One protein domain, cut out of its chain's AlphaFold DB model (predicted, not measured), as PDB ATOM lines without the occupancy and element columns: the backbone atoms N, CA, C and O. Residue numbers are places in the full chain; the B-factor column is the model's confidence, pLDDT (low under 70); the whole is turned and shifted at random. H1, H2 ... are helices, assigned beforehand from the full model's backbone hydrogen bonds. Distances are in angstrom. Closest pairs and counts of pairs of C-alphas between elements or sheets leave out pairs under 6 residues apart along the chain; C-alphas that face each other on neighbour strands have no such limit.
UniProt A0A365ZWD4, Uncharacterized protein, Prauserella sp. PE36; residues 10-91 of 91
ATOM      1  N   GLN A  10      51.364  18.360  77.820       89.12
ATOM      2  CA  GLN A  10      52.494  19.213  77.464       89.12
ATOM      3  C   GLN A  10      52.417  19.611  75.986       89.12
ATOM      4  O   GLN A  10      52.487  20.799  75.676       89.12
ATOM      5  N   GLN A  11      52.171  18.654  75.090       87.56
ATOM      6  CA  GLN A  11      51.954  18.918  73.665       87.56
ATOM      7  C   GLN A  11      50.720  19.793  73.430       87.56
ATOM      8  O   GLN A  11      50.771  20.726  72.627       87.56
ATOM      9  N   ALA A  12      49.625  19.536  74.154       88.75
ATOM     10  CA  ALA A  12      48.435  20.383  74.112       88.75
ATOM     11  C   ALA A  12      48.767  21.835  74.494       88.75
ATOM     12  O   ALA A  12      48.416  22.768  73.771       88.75
ATOM     13  N   ALA A  13      49.487  22.036  75.602       91.62
ATOM     14  CA  ALA A  13      49.890  23.362  76.059       91.62
ATOM     15  C   ALA A  13      50.831  24.068  75.068       91.62
ATOM     16  O   ALA A  13      50.653  25.254  74.796       91.62
ATOM     17  N   GLU A  14      51.800  23.355  74.493       91.81
ATOM     18  CA  GLU A  14      52.707  23.890  73.471       91.81
ATOM     19  C   GLU A  14      51.949  24.329  72.219       91.81
ATOM     20  O   GLU A  14      52.168  25.432  71.713       91.81
ATOM     21  N   ARG A  15      50.997  23.508  71.765       91.25
ATOM     22  CA  ARG A  15      50.164  23.818  70.606       91.25
ATOM     23  C   ARG A  15      49.274  25.037  70.843       91.25
ATOM     24  O   ARG A  15      49.223  25.929  69.994       91.25
ATOM     25  N   ILE A  16      48.623  25.110  72.002       92.56
ATOM     26  CA  ILE A  16      47.805  26.263  72.399       92.56
ATOM     27  C   ILE A  16      48.665  27.533  72.449       92.56
ATOM     28  O   ILE A  16      48.264  28.565  71.914       92.56
ATOM     29  N   MET A  17      49.865  27.463  73.036       93.06
ATOM     30  CA  MET A  17      50.779  28.608  73.107       93.06
ATOM     31  C   MET A  17      51.289  29.041  71.731       93.06
ATOM     32  O   MET A  17      51.427  30.239  71.493       93.06
ATOM     33  N   GLN A  18      51.535  28.103  70.813       93.31
ATOM     34  CA  GLN A  18      51.904  28.425  69.435       93.31
ATOM     35  C   GLN A  18      50.797  29.237  68.747       93.31
ATOM     36  O   GLN A  18      51.064  30.306  68.199       93.31
ATOM     37  N   VAL A  19      49.546  28.773  68.839       93.44
ATOM     38  CA  VAL A  19      48.394  29.494  68.278       93.44
ATOM     39  C   VAL A  19      48.196  30.841  68.974       93.44
ATOM     40  O   VAL A  19      47.895  31.828  68.306       93.44
ATOM     41  N   ALA A  20      48.412  30.922  70.288       92.81
ATOM     42  CA  ALA A  20      48.320  32.174  71.032       92.81
ATOM     43  C   ALA A  20      49.316  33.227  70.528       92.81
ATOM     44  O   ALA A  20      48.915  34.362  70.279       92.81
ATOM     45  N   VAL A  21      50.575  32.846  70.285       91.75
ATOM     46  CA  VAL A  21      51.599  33.741  69.718       91.75
ATOM     47  C   VAL A  21      51.204  34.221  68.319       91.75
ATOM     48  O   VAL A  21      51.266  35.420  68.053       91.75
ATOM     49  N   GLU A  22      50.731  33.326  67.443       92.50
ATOM     50  CA  GLU A  22      50.217  33.702  66.113       92.50
ATOM     51  C   GLU A  22      49.024  34.665  66.190       92.50
ATOM     52  O   GLU A  22      48.812  35.480  65.291       92.50
ATOM     53  N   CYS A  23      48.236  34.558  67.259       92.50
ATOM     54  CA  CYS A  23      47.054  35.372  67.497       92.50
ATOM     55  C   CYS A  23      47.338  36.613  68.349       92.50
ATOM     56  O   CYS A  23      46.375  37.276  68.717       92.50
ATOM     57  N   GLY A  24      48.593  36.922  68.697       91.00
ATOM     58  CA  GLY A  24      48.936  38.080  69.535       91.00
ATOM     59  C   GLY A  24      48.391  38.014  70.969       91.00
ATOM     60  O   GLY A  24      48.193  39.051  71.599       91.00
ATOM     61  N   VAL A  25      48.119  36.810  71.477       91.38
ATOM     62  CA  VAL A  25      47.549  36.548  72.806       91.38
ATOM     63  C   VAL A  25      48.659  36.098  73.753       91.38
ATOM     64  O   VAL A  25      49.446  35.208  73.426       91.38
ATOM     65  N   ASN A  26      48.732  36.696  74.942       90.19
ATOM     66  CA  ASN A  26      49.773  36.359  75.916       90.19
ATOM     67  C   ASN A  26      49.391  35.163  76.811       90.19
ATOM     68  O   ASN A  26      48.224  34.805  76.943       90.19
ATOM     69  N   ALA A  27      50.379  34.570  77.491       87.56
ATOM     70  CA  ALA A  27      50.172  33.392  78.340       87.56
ATOM     71  C   ALA A  27      49.125  33.593  79.459       87.56
ATOM     72  O   ALA A  27      48.410  32.655  79.804       87.56
ATOM     73  N   GLY A  28      49.017  34.799  80.027       87.12
ATOM     74  CA  GLY A  28      48.015  35.108  81.052       87.12
ATOM     75  C   GLY A  28      46.592  35.110  80.492       87.12
ATOM     76  O   GLY A  28      45.685  34.550  81.106       87.12
ATOM     77  N   GLU A  29      46.409  35.668  79.292       90.38
ATOM     78  CA  GLU A  29      45.133  35.626  78.566       90.38
ATOM     79  C   GLU A  29      44.757  34.187  78.179       90.38
ATOM     80  O   GLU A  29      43.600  33.798  78.324       90.38
ATOM     81  N   VAL A  30      45.729  33.366  77.760       92.38
ATOM     82  CA  VAL A  30      45.506  31.943  77.443       92.38
ATOM     83  C   VAL A  30      44.974  31.172  78.652       92.38
ATOM     84  O   VAL A  30      44.044  30.385  78.500       92.38
ATOM     85  N   ILE A  31      45.516  31.404  79.853       91.00
ATOM     86  CA  ILE A  31      45.027  30.755  81.082       91.00
ATOM     87  C   ILE A  31      43.576  31.173  81.375       91.00
ATOM     88  O   ILE A  31      42.740  30.319  81.660       91.00
ATOM     89  N   GLY A  32      43.242  32.458  81.221       90.94
ATOM     90  CA  GLY A  32      41.860  32.929  81.384       90.94
ATOM     91  C   GLY A  32      40.885  32.334  80.357       90.94
ATOM     92  O   GLY A  32      39.744  31.995  80.690       90.94
ATOM     93  N   LEU A  33      41.332  32.153  79.110       91.56
ATOM     94  CA  LEU A  33      40.560  31.452  78.080       91.56
ATOM     95  C   LEU A  33      40.397  29.965  78.408       91.56
ATOM     96  O   LEU A  33      39.306  29.431  78.222       91.56
ATOM     97  N   LEU A  34      41.435  29.312  78.934       91.62
ATOM     98  CA  LEU A  34      41.374  27.920  79.375       91.62
ATOM     99  C   LEU A  34      40.322  27.733  80.470       91.62
ATOM    100  O   LEU A  34      39.500  26.820  80.383       91.62
ATOM    101  N   ASP A  35      40.309  28.620  81.463       90.62
ATOM    102  CA  ASP A  35      39.303  28.612  82.526       90.62
ATOM    103  C   ASP A  35      37.894  28.821  81.968       90.62
ATOM    104  O   ASP A  35      36.959  28.135  82.382       90.62
ATOM    105  N   THR A  36      37.741  29.721  80.995       90.31
ATOM    106  CA  THR A  36      36.451  29.998  80.348       90.31
ATOM    107  C   THR A  36      35.939  28.788  79.564       90.31
ATOM    108  O   THR A  36      34.803  28.363  79.767       90.31
ATOM    109  N   VAL A  37      36.778  28.175  78.722       88.06
ATOM    110  CA  VAL A  37      36.410  26.989  77.925       88.06
ATOM    111  C   VAL A  37      36.105  25.782  78.819       88.06
ATOM    112  O   VAL A  37      35.202  25.004  78.519       88.06
ATOM    113  N   ALA A  38      36.803  25.643  79.948       84.62
ATOM    114  CA  ALA A  38      36.554  24.584  80.924       84.62
ATOM    115  C   ALA A  38      35.346  24.846  81.851       84.62
ATOM    116  O   ALA A  38      35.093  24.037  82.746       84.62
ATOM    117  N   GLY A  39      34.622  25.961  81.683       83.94
ATOM    118  CA  GLY A  39      33.468  26.322  82.516       83.94
ATOM    119  C   GLY A  39      33.829  26.726  83.951       83.94
ATOM    120  O   GLY A  39      33.004  26.609  84.854       83.94
ATOM    121  N   LYS A  40      35.070  27.163  84.180       81.62
ATOM    122  CA  LYS A  40      35.621  27.553  85.492       81.62
ATOM    123  C   LYS A  40      35.793  29.059  85.668       81.62
ATOM    124  O   LYS A  40      36.076  29.510  86.773       81.62
ATOM    125  N   GLY A  41      35.627  29.824  84.595       82.75
ATOM    126  CA  GLY A  41      35.749  31.274  84.578       82.75
ATOM    127  C   GLY A  41      34.879  31.898  83.495       82.75
ATOM    128  O   GLY A  41      34.167  31.205  82.770       82.75
ATOM    129  N   SER A  42      34.934  33.224  83.397       81.19
ATOM    130  CA  SER A  42      34.192  33.980  82.391       81.19
ATOM    131  C   SER A  42      35.037  35.144  81.887       81.19
ATOM    132  O   SER A  42      35.144  36.175  82.551       81.19
ATOM    133  N   VAL A  43      35.615  34.980  80.700       84.31
ATOM    134  CA  VAL A  43      36.283  36.038  79.933       84.31
ATOM    135  C   VAL A  43      35.515  36.255  78.633       84.31
ATOM    136  O   VAL A  43      35.097  35.300  77.980       84.31
ATOM    137  N   SER A  44      35.327  37.513  78.235       85.88
ATOM    138  CA  SER A  44      34.754  37.832  76.927       85.88
ATOM    139  C   SER A  44      35.696  37.373  75.813       85.88
ATOM    140  O   SER A  44      36.813  37.866  75.688       85.88
ATOM    141  N   ILE A  45      35.235  36.432  74.989       85.06
ATOM    142  CA  ILE A  45      35.987  35.915  73.843       85.06
ATOM    143  C   ILE A  45      35.663  36.792  72.629       85.06
ATOM    144  O   ILE A  45      34.716  36.529  71.889       85.06
ATOM    145  N   THR A  46      36.423  37.872  72.453       86.19
ATOM    146  CA  THR A  46      36.247  38.842  71.360       86.19
ATOM    147  C   THR A  46      37.432  38.844  70.404       86.19
ATOM    148  O   THR A  46      38.540  38.424  70.735       86.19
ATOM    149  N   ARG A  47      37.191  39.324  69.182       86.38
ATOM    150  CA  ARG A  47      38.232  39.546  68.179       86.38
ATOM    151  C   ARG A  47      38.511  41.040  68.077       86.38
ATOM    152  O   ARG A  47      37.581  41.805  67.842       86.38
ATOM    153  N   ASP A  48      39.776  41.430  68.193       86.88
ATOM    154  CA  ASP A  48      40.226  42.825  68.101       86.88
ATOM    155  C   ASP A  48      41.351  42.965  67.063       86.88
ATOM    156  O   ASP A  48      41.913  41.977  66.584       86.88
ATOM    157  N   ARG A  49      41.731  44.201  66.708       78.00
ATOM    158  CA  ARG A  49      42.895  44.430  65.833       78.00
ATOM    159  C   ARG A  49      44.163  43.889  66.501       78.00
ATOM    160  O   ARG A  49      44.631  44.452  67.483       78.00
ATOM    161  N   GLY A  50      44.709  42.813  65.936       80.12
ATOM    162  CA  GLY A  50      45.929  42.164  66.417       80.12
ATOM    163  C   GLY A  50      45.711  41.059  67.453       80.12
ATOM    164  O   GLY A  50      46.705  40.500  67.903       80.12
ATOM    165  N   ARG A  51      44.457  40.729  67.813       88.50
ATOM    166  CA  ARG A  51      44.141  39.626  68.734       88.50
ATOM    167  C   ARG A  51      42.983  38.756  68.259       88.50
ATOM    168  O   ARG A  51      41.915  39.268  67.925       88.50
ATOM    169  N   ASP A  52      43.173  37.440  68.300       92.06
ATOM    170  CA  ASP A  52      42.154  36.456  67.908       92.06
ATOM    171  C   ASP A  52      41.871  35.447  69.038       92.06
ATOM    172  O   ASP A  52      42.263  34.280  68.987       92.06
ATOM    173  N   LEU A  53      41.188  35.915  70.092       90.81
ATOM    174  CA  LEU A  53      40.772  35.069  71.218       90.81
ATOM    175  C   LEU A  53      39.847  33.909  70.794       90.81
ATOM    176  O   LEU A  53      40.018  32.819  71.341       90.81
ATOM    177  N   PRO A  54      38.911  34.067  69.827       92.19
ATOM    178  CA  PRO A  54      38.096  32.954  69.343       92.19
ATOM    179  C   PRO A  54      38.925  31.802  68.771       92.19
ATOM    180  O   PRO A  54      38.624  30.641  69.055       92.19
ATOM    181  N   ARG A  55      39.987  32.098  68.009       92.31
ATOM    182  CA  ARG A  55      40.879  31.063  67.463       92.31
ATOM    183  C   ARG A  55      41.634  30.319  68.565       92.31
ATOM    184  O   ARG A  55      41.717  29.095  68.515       92.31
ATOM    185  N   VAL A  56      42.124  31.031  69.581       93.19
ATOM    186  CA  VAL A  56      42.791  30.408  70.739       93.19
ATOM    187  C   VAL A  56      41.810  29.560  71.554       93.19
ATOM    188  O   VAL A  56      42.129  28.430  71.912       93.19
ATOM    189  N   ALA A  57      40.596  30.056  71.804       91.06
ATOM    190  CA  ALA A  57      39.557  29.313  72.517       91.06
ATOM    191  C   ALA A  57      39.128  28.041  71.768       91.06
ATOM    192  O   ALA A  57      38.912  27.003  72.393       91.06
ATOM    193  N   HIS A  58      39.047  28.101  70.435       90.62
ATOM    194  CA  HIS A  58      38.805  26.923  69.606       90.62
ATOM    195  C   HIS A  58      39.919  25.883  69.765       90.62
ATOM    196  O   HIS A  58      39.620  24.715  70.000       90.62
ATOM    197  N   GLU A  59      41.187  26.302  69.702       91.38
ATOM    198  CA  GLU A  59      42.326  25.394  69.892       91.38
ATOM    199  C   GLU A  59      42.287  24.741  71.282       91.38
ATOM    200  O   GLU A  59      42.440  23.528  71.403       91.38
ATOM    201  N   ILE A  60      41.986  25.512  72.332       90.62
ATOM    202  CA  ILE A  60      41.796  24.980  73.688       90.62
ATOM    203  C   ILE A  60      40.691  23.919  73.702       90.62
ATOM    204  O   ILE A  60      40.908  22.832  74.230       90.62
ATOM    205  N   GLY A  61      39.533  24.192  73.098       86.81
ATOM    206  CA  GLY A  61      38.422  23.236  73.033       86.81
ATOM    207  C   GLY A  61      38.735  21.959  72.244       86.81
ATOM    208  O   GLY A  61      38.096  20.933  72.469       86.81
ATOM    209  N   MET A  62      39.720  21.993  71.342       86.00
ATOM    210  CA  MET A  62      40.167  20.812  70.596       86.00
ATOM    211  C   MET A  62      41.068  19.884  71.416       86.00
ATOM    212  O   MET A  62      41.041  18.673  71.184       86.00
ATOM    213  N   HIS A  63      41.840  20.427  72.364       84.00
ATOM    214  CA  HIS A  63      42.822  19.663  73.153       84.00
ATOM    215  C   HIS A  63      42.400  19.407  74.601       84.00
ATOM    216  O   HIS A  63      42.852  18.439  75.212       84.00
ATOM    217  N   VAL A  64      41.533  20.250  75.158       83.06
ATOM    218  CA  VAL A  64      41.064  20.162  76.544       83.06
ATOM    219  C   VAL A  64      39.654  19.610  76.546       83.06
ATOM    220  O   VAL A  64      38.747  20.194  75.960       83.06
ATOM    221  N   CYS A  65      39.450  18.488  77.231       68.69
ATOM    222  CA  CYS A  65      38.148  17.842  77.252       68.69
ATOM    223  C   CYS A  65      37.299  18.271  78.457       68.69
ATOM    224  O   CYS A  65      37.611  17.888  79.589       68.69
ATOM    225  N   PRO A  66      36.156  18.948  78.250       55.09
ATOM    226  CA  PRO A  66      35.103  19.003  79.250       55.09
ATOM    227  C   PRO A  66      34.307  17.683  79.186       55.09
ATOM    228  O   PRO A  66      33.268  17.602  78.543       55.09
ATOM    229  N   GLY A  67      34.830  16.612  79.805       54.91
ATOM    230  CA  GLY A  67      34.100  15.341  80.001       54.91
ATOM    231  C   GLY A  67      34.368  14.176  79.023       54.91
ATOM    232  O   GLY A  67      33.493  13.329  78.877       54.91
ATOM    233  N   GLY A  68      35.538  14.089  78.366       56.91
ATOM    234  CA  GLY A  68      35.876  13.007  77.410       56.91
ATOM    235  C   GLY A  68      37.366  12.906  77.010       56.91
ATOM    236  O   GLY A  68      38.229  13.352  77.763       56.91
ATOM    237  N   SER A  69      37.659  12.317  75.833       56.16
ATOM    238  CA  SER A  69      39.013  12.079  75.274       56.16
ATOM    239  C   SER A  69      39.754  13.359  74.838       56.16
ATOM    240  O   SER A  69      39.616  13.806  73.697       56.16
ATOM    241  N   GLY A  70      40.563  13.902  75.748       70.31
ATOM    242  CA  GLY A  70      41.490  15.030  75.586       70.31
ATOM    243  C   GLY A  70      42.384  15.150  76.831       70.31
ATOM    244  O   GLY A  70      42.218  14.373  77.777       70.31
ATOM    245  N   ALA A  71      43.324  16.095  76.860       81.31
ATOM    246  CA  ALA A  71      44.204  16.272  78.015       81.31
ATOM    247  C   ALA A  71      43.426  16.834  79.230       81.31
ATOM    248  O   ALA A  71      42.573  17.720  79.063       81.31
ATOM    249  N   PRO A  72      43.689  16.360  80.468       85.44
ATOM    250  CA  PRO A  72      43.016  16.874  81.654       85.44
ATOM    251  C   PRO A  72      43.315  18.361  81.858       85.44
ATOM    252  O   PRO A  72      44.472  18.775  81.879       85.44
ATOM    253  N   TYR A  73      42.271  19.162  82.097       86.81
ATOM    254  CA  TYR A  73      42.394  20.613  82.310       86.81
ATOM    255  C   TYR A  73      43.507  20.983  83.303       86.81
ATOM    256  O   TYR A  73      44.255  21.925  83.063       86.81
ATOM    257  N   ARG A  74      43.616  20.254  84.427       87.69
ATOM    258  CA  ARG A  74      44.577  20.581  85.495       87.69
ATOM    259  C   ARG A  74      46.017  20.471  85.004       87.69
ATOM    260  O   ARG A  74      46.840  21.309  85.359       87.69
ATOM    261  N   ASP A  75      46.283  19.484  84.160       89.31
ATOM    262  CA  ASP A  75      47.620  19.201  83.660       89.31
ATOM    263  C   ASP A  75      47.996  20.190  82.551       89.31
ATOM    264  O   ASP A  75      49.108  20.714  82.540       89.31
ATOM    265  N   VAL A  76      47.036  20.548  81.688       89.19
ATOM    266  CA  VAL A  76      47.223  21.597  80.671       89.19
ATOM    267  C   VAL A  76      47.449  22.960  81.330       89.19
ATOM    268  O   VAL A  76      48.371  23.679  80.952       89.19
ATOM    269  N   ALA A  77      46.675  23.309  82.362       90.25
ATOM    270  CA  ALA A  77      46.859  24.551  83.115       90.25
ATOM    271  C   ALA A  77      48.248  24.626  83.775       90.25
ATOM    272  O   ALA A  77      48.908  25.672  83.742       90.25
ATOM    273  N   ALA A  78      48.721  23.512  84.346       91.12
ATOM    274  CA  ALA A  78      50.058  23.421  84.925       91.12
ATOM    275  C   ALA A  78      51.156  23.589  83.859       91.12
ATOM    276  O   ALA A  78      52.089  24.375  84.058       91.12
ATOM    277  N   ALA A  79      51.020  22.921  82.711       90.88
ATOM    278  CA  ALA A  79      51.957  23.025  81.594       90.88
ATOM    279  C   ALA A  79      52.016  24.453  81.017       90.88
ATOM    280  O   ALA A  79      53.103  25.022  80.877       90.88
ATOM    281  N   LEU A  80      50.865  25.093  80.790       90.62
ATOM    282  CA  LEU A  80      50.782  26.494  80.354       90.62
ATOM    283  C   LEU A  80      51.443  27.451  81.352       90.62
ATOM    284  O   LEU A  80      52.164  28.365  80.951       90.62
ATOM    285  N   SER A  81      51.275  27.212  82.655       89.50
ATOM    286  CA  SER A  81      51.918  28.016  83.703       89.50
ATOM    287  C   SER A  81      53.449  27.894  83.678       89.50
ATOM    288  O   SER A  81      54.168  28.860  83.947       89.50
ATOM    289  N   VAL A  82      53.986  26.717  83.341       90.00
ATOM    290  CA  VAL A  82      55.431  26.521  83.141       90.00
ATOM    291  C   VAL A  82      55.909  27.252  81.886       90.00
ATOM    292  O   VAL A  82      56.908  27.971  81.953       90.00
ATOM    293  N   LEU A  83      55.197  27.113  80.765       87.12
ATOM    294  CA  LEU A  83      55.541  27.765  79.497       87.12
ATOM    295  C   LEU A  83      55.496  29.297  79.600       87.12
ATOM    296  O   LEU A  83      56.429  29.967  79.158       87.12
ATOM    297  N   GLY A  84      54.480  29.855  80.263       83.31
ATOM    298  CA  GLY A  84      54.367  31.296  80.498       83.31
ATOM    299  C   GLY A  84      55.529  31.860  81.325       83.31
ATOM    300  O   GLY A  84      56.050  32.931  81.013       83.31
ATOM    301  N   ARG A  85      56.011  31.116  82.334       83.94
ATOM    302  CA  ARG A  85      57.216  31.500  83.096       83.94
ATOM    303  C   ARG A  85      58.480  31.482  82.236       83.94
ATOM    304  O   ARG A  85      59.300  32.385  82.372       83.94
ATOM    305  N   LYS A  86      58.625  30.494  81.346       78.94
ATOM    306  CA  LYS A  86      59.767  30.408  80.420       78.94
ATOM    307  C   LYS A  86      59.796  31.575  79.429       78.94
ATOM    308  O   LYS A  86      60.862  32.138  79.220       78.94
ATOM    309  N   GLN A  87      58.649  31.984  78.878       73.62
ATOM    310  CA  GLN A  87      58.581  33.145  77.976       73.62
ATOM    311  C   GLN A  87      59.007  34.443  78.668       73.62
ATOM    312  O   GLN A  87      59.747  35.235  78.092       73.62
ATOM    313  N   ARG A  88      58.599  34.629  79.929       70.56
ATOM    314  CA  ARG A  88      58.965  35.809  80.718       70.56
ATOM    315  C   ARG A  88      60.448  35.857  81.097       70.56
ATOM    316  O   ARG A  88      60.971  36.939  81.293       70.56
ATOM    317  N   ALA A  89      61.104  34.705  81.224       71.31
ATOM    318  CA  ALA A  89      62.539  34.630  81.505       71.31
ATOM    319  C   ALA A  89      63.418  34.826  80.253       71.31
ATOM    320  O   ALA A  89      64.617  35.040  80.387       71.31
ATOM    321  N   ALA A  90      62.836  34.713  79.056       60.25
ATOM    322  CA  ALA A  90      63.527  34.854  77.774       60.25
ATOM    323  C   ALA A  90      63.329  36.234  77.111       60.25
ATOM    324  O   ALA A  90      63.873  36.458  76.031       60.25
ATOM    325  N   SER A  91      62.538  37.119  77.732       54.53
ATOM    326  CA  SER A  91      62.293  38.510  77.312       54.53
ATOM    327  C   SER A  91      63.044  39.474  78.220       54.53
ATOM    328  O   SER A  91      63.487  40.523  77.711       54.53
TER     329      SER A  91
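What this domain is: This is residues 10 to 91 of the 91 residues of an uncharacterized protein of Prauserella sp. PE36 (UniProt A0A365ZWD4). Two pairs of antiparallel helices cross in two layers: H1 and H3 side by side in one, H2 and H4 in the other, with a long loop joining H2 to H3. The 82 printed residues hold four named helices, H1 to H4 in chain order, and no named strand: all helix. The whole is compact, radius of gyration of the C-alphas 11.8 A, spanning 35 by 27 by 18 A.

Where its parts are: H1, residues 10 to 22, begins at C-alpha 10 (52.494, 19.213, 77.464) and measures 18.5 A. H2 is residues 27 to 37, 15.2 A; H3 is 53 to 63, 15.7 A. H4, residues 73 to 89, 24.6 A, ends at C-alpha 89 (62.539, 34.630, 81.505).

How they stand to each other: H1 touches H3 at a shallow tilt of 17 degrees, opposite ways, closest C-alphas Ala 12 and His 63, 5.7 A. H2 touches H4 at 14 degrees, shallow, opposite ways, closest C-alphas Ala 27 and Gly 84, 5.2 A. H1 touches H4 at a steep 54 degrees, closest C-alphas Ala 13 and Leu 80, 5.4 A. H3 and H4 are apart. In the four helices every O i to N i+4 pair is within hydrogen-bond range.

The domain as a whole: The printed part has no cut. The H2 to H3 link is long. Residues 65 to 69 and 90 to 91 have pLDDT under 70.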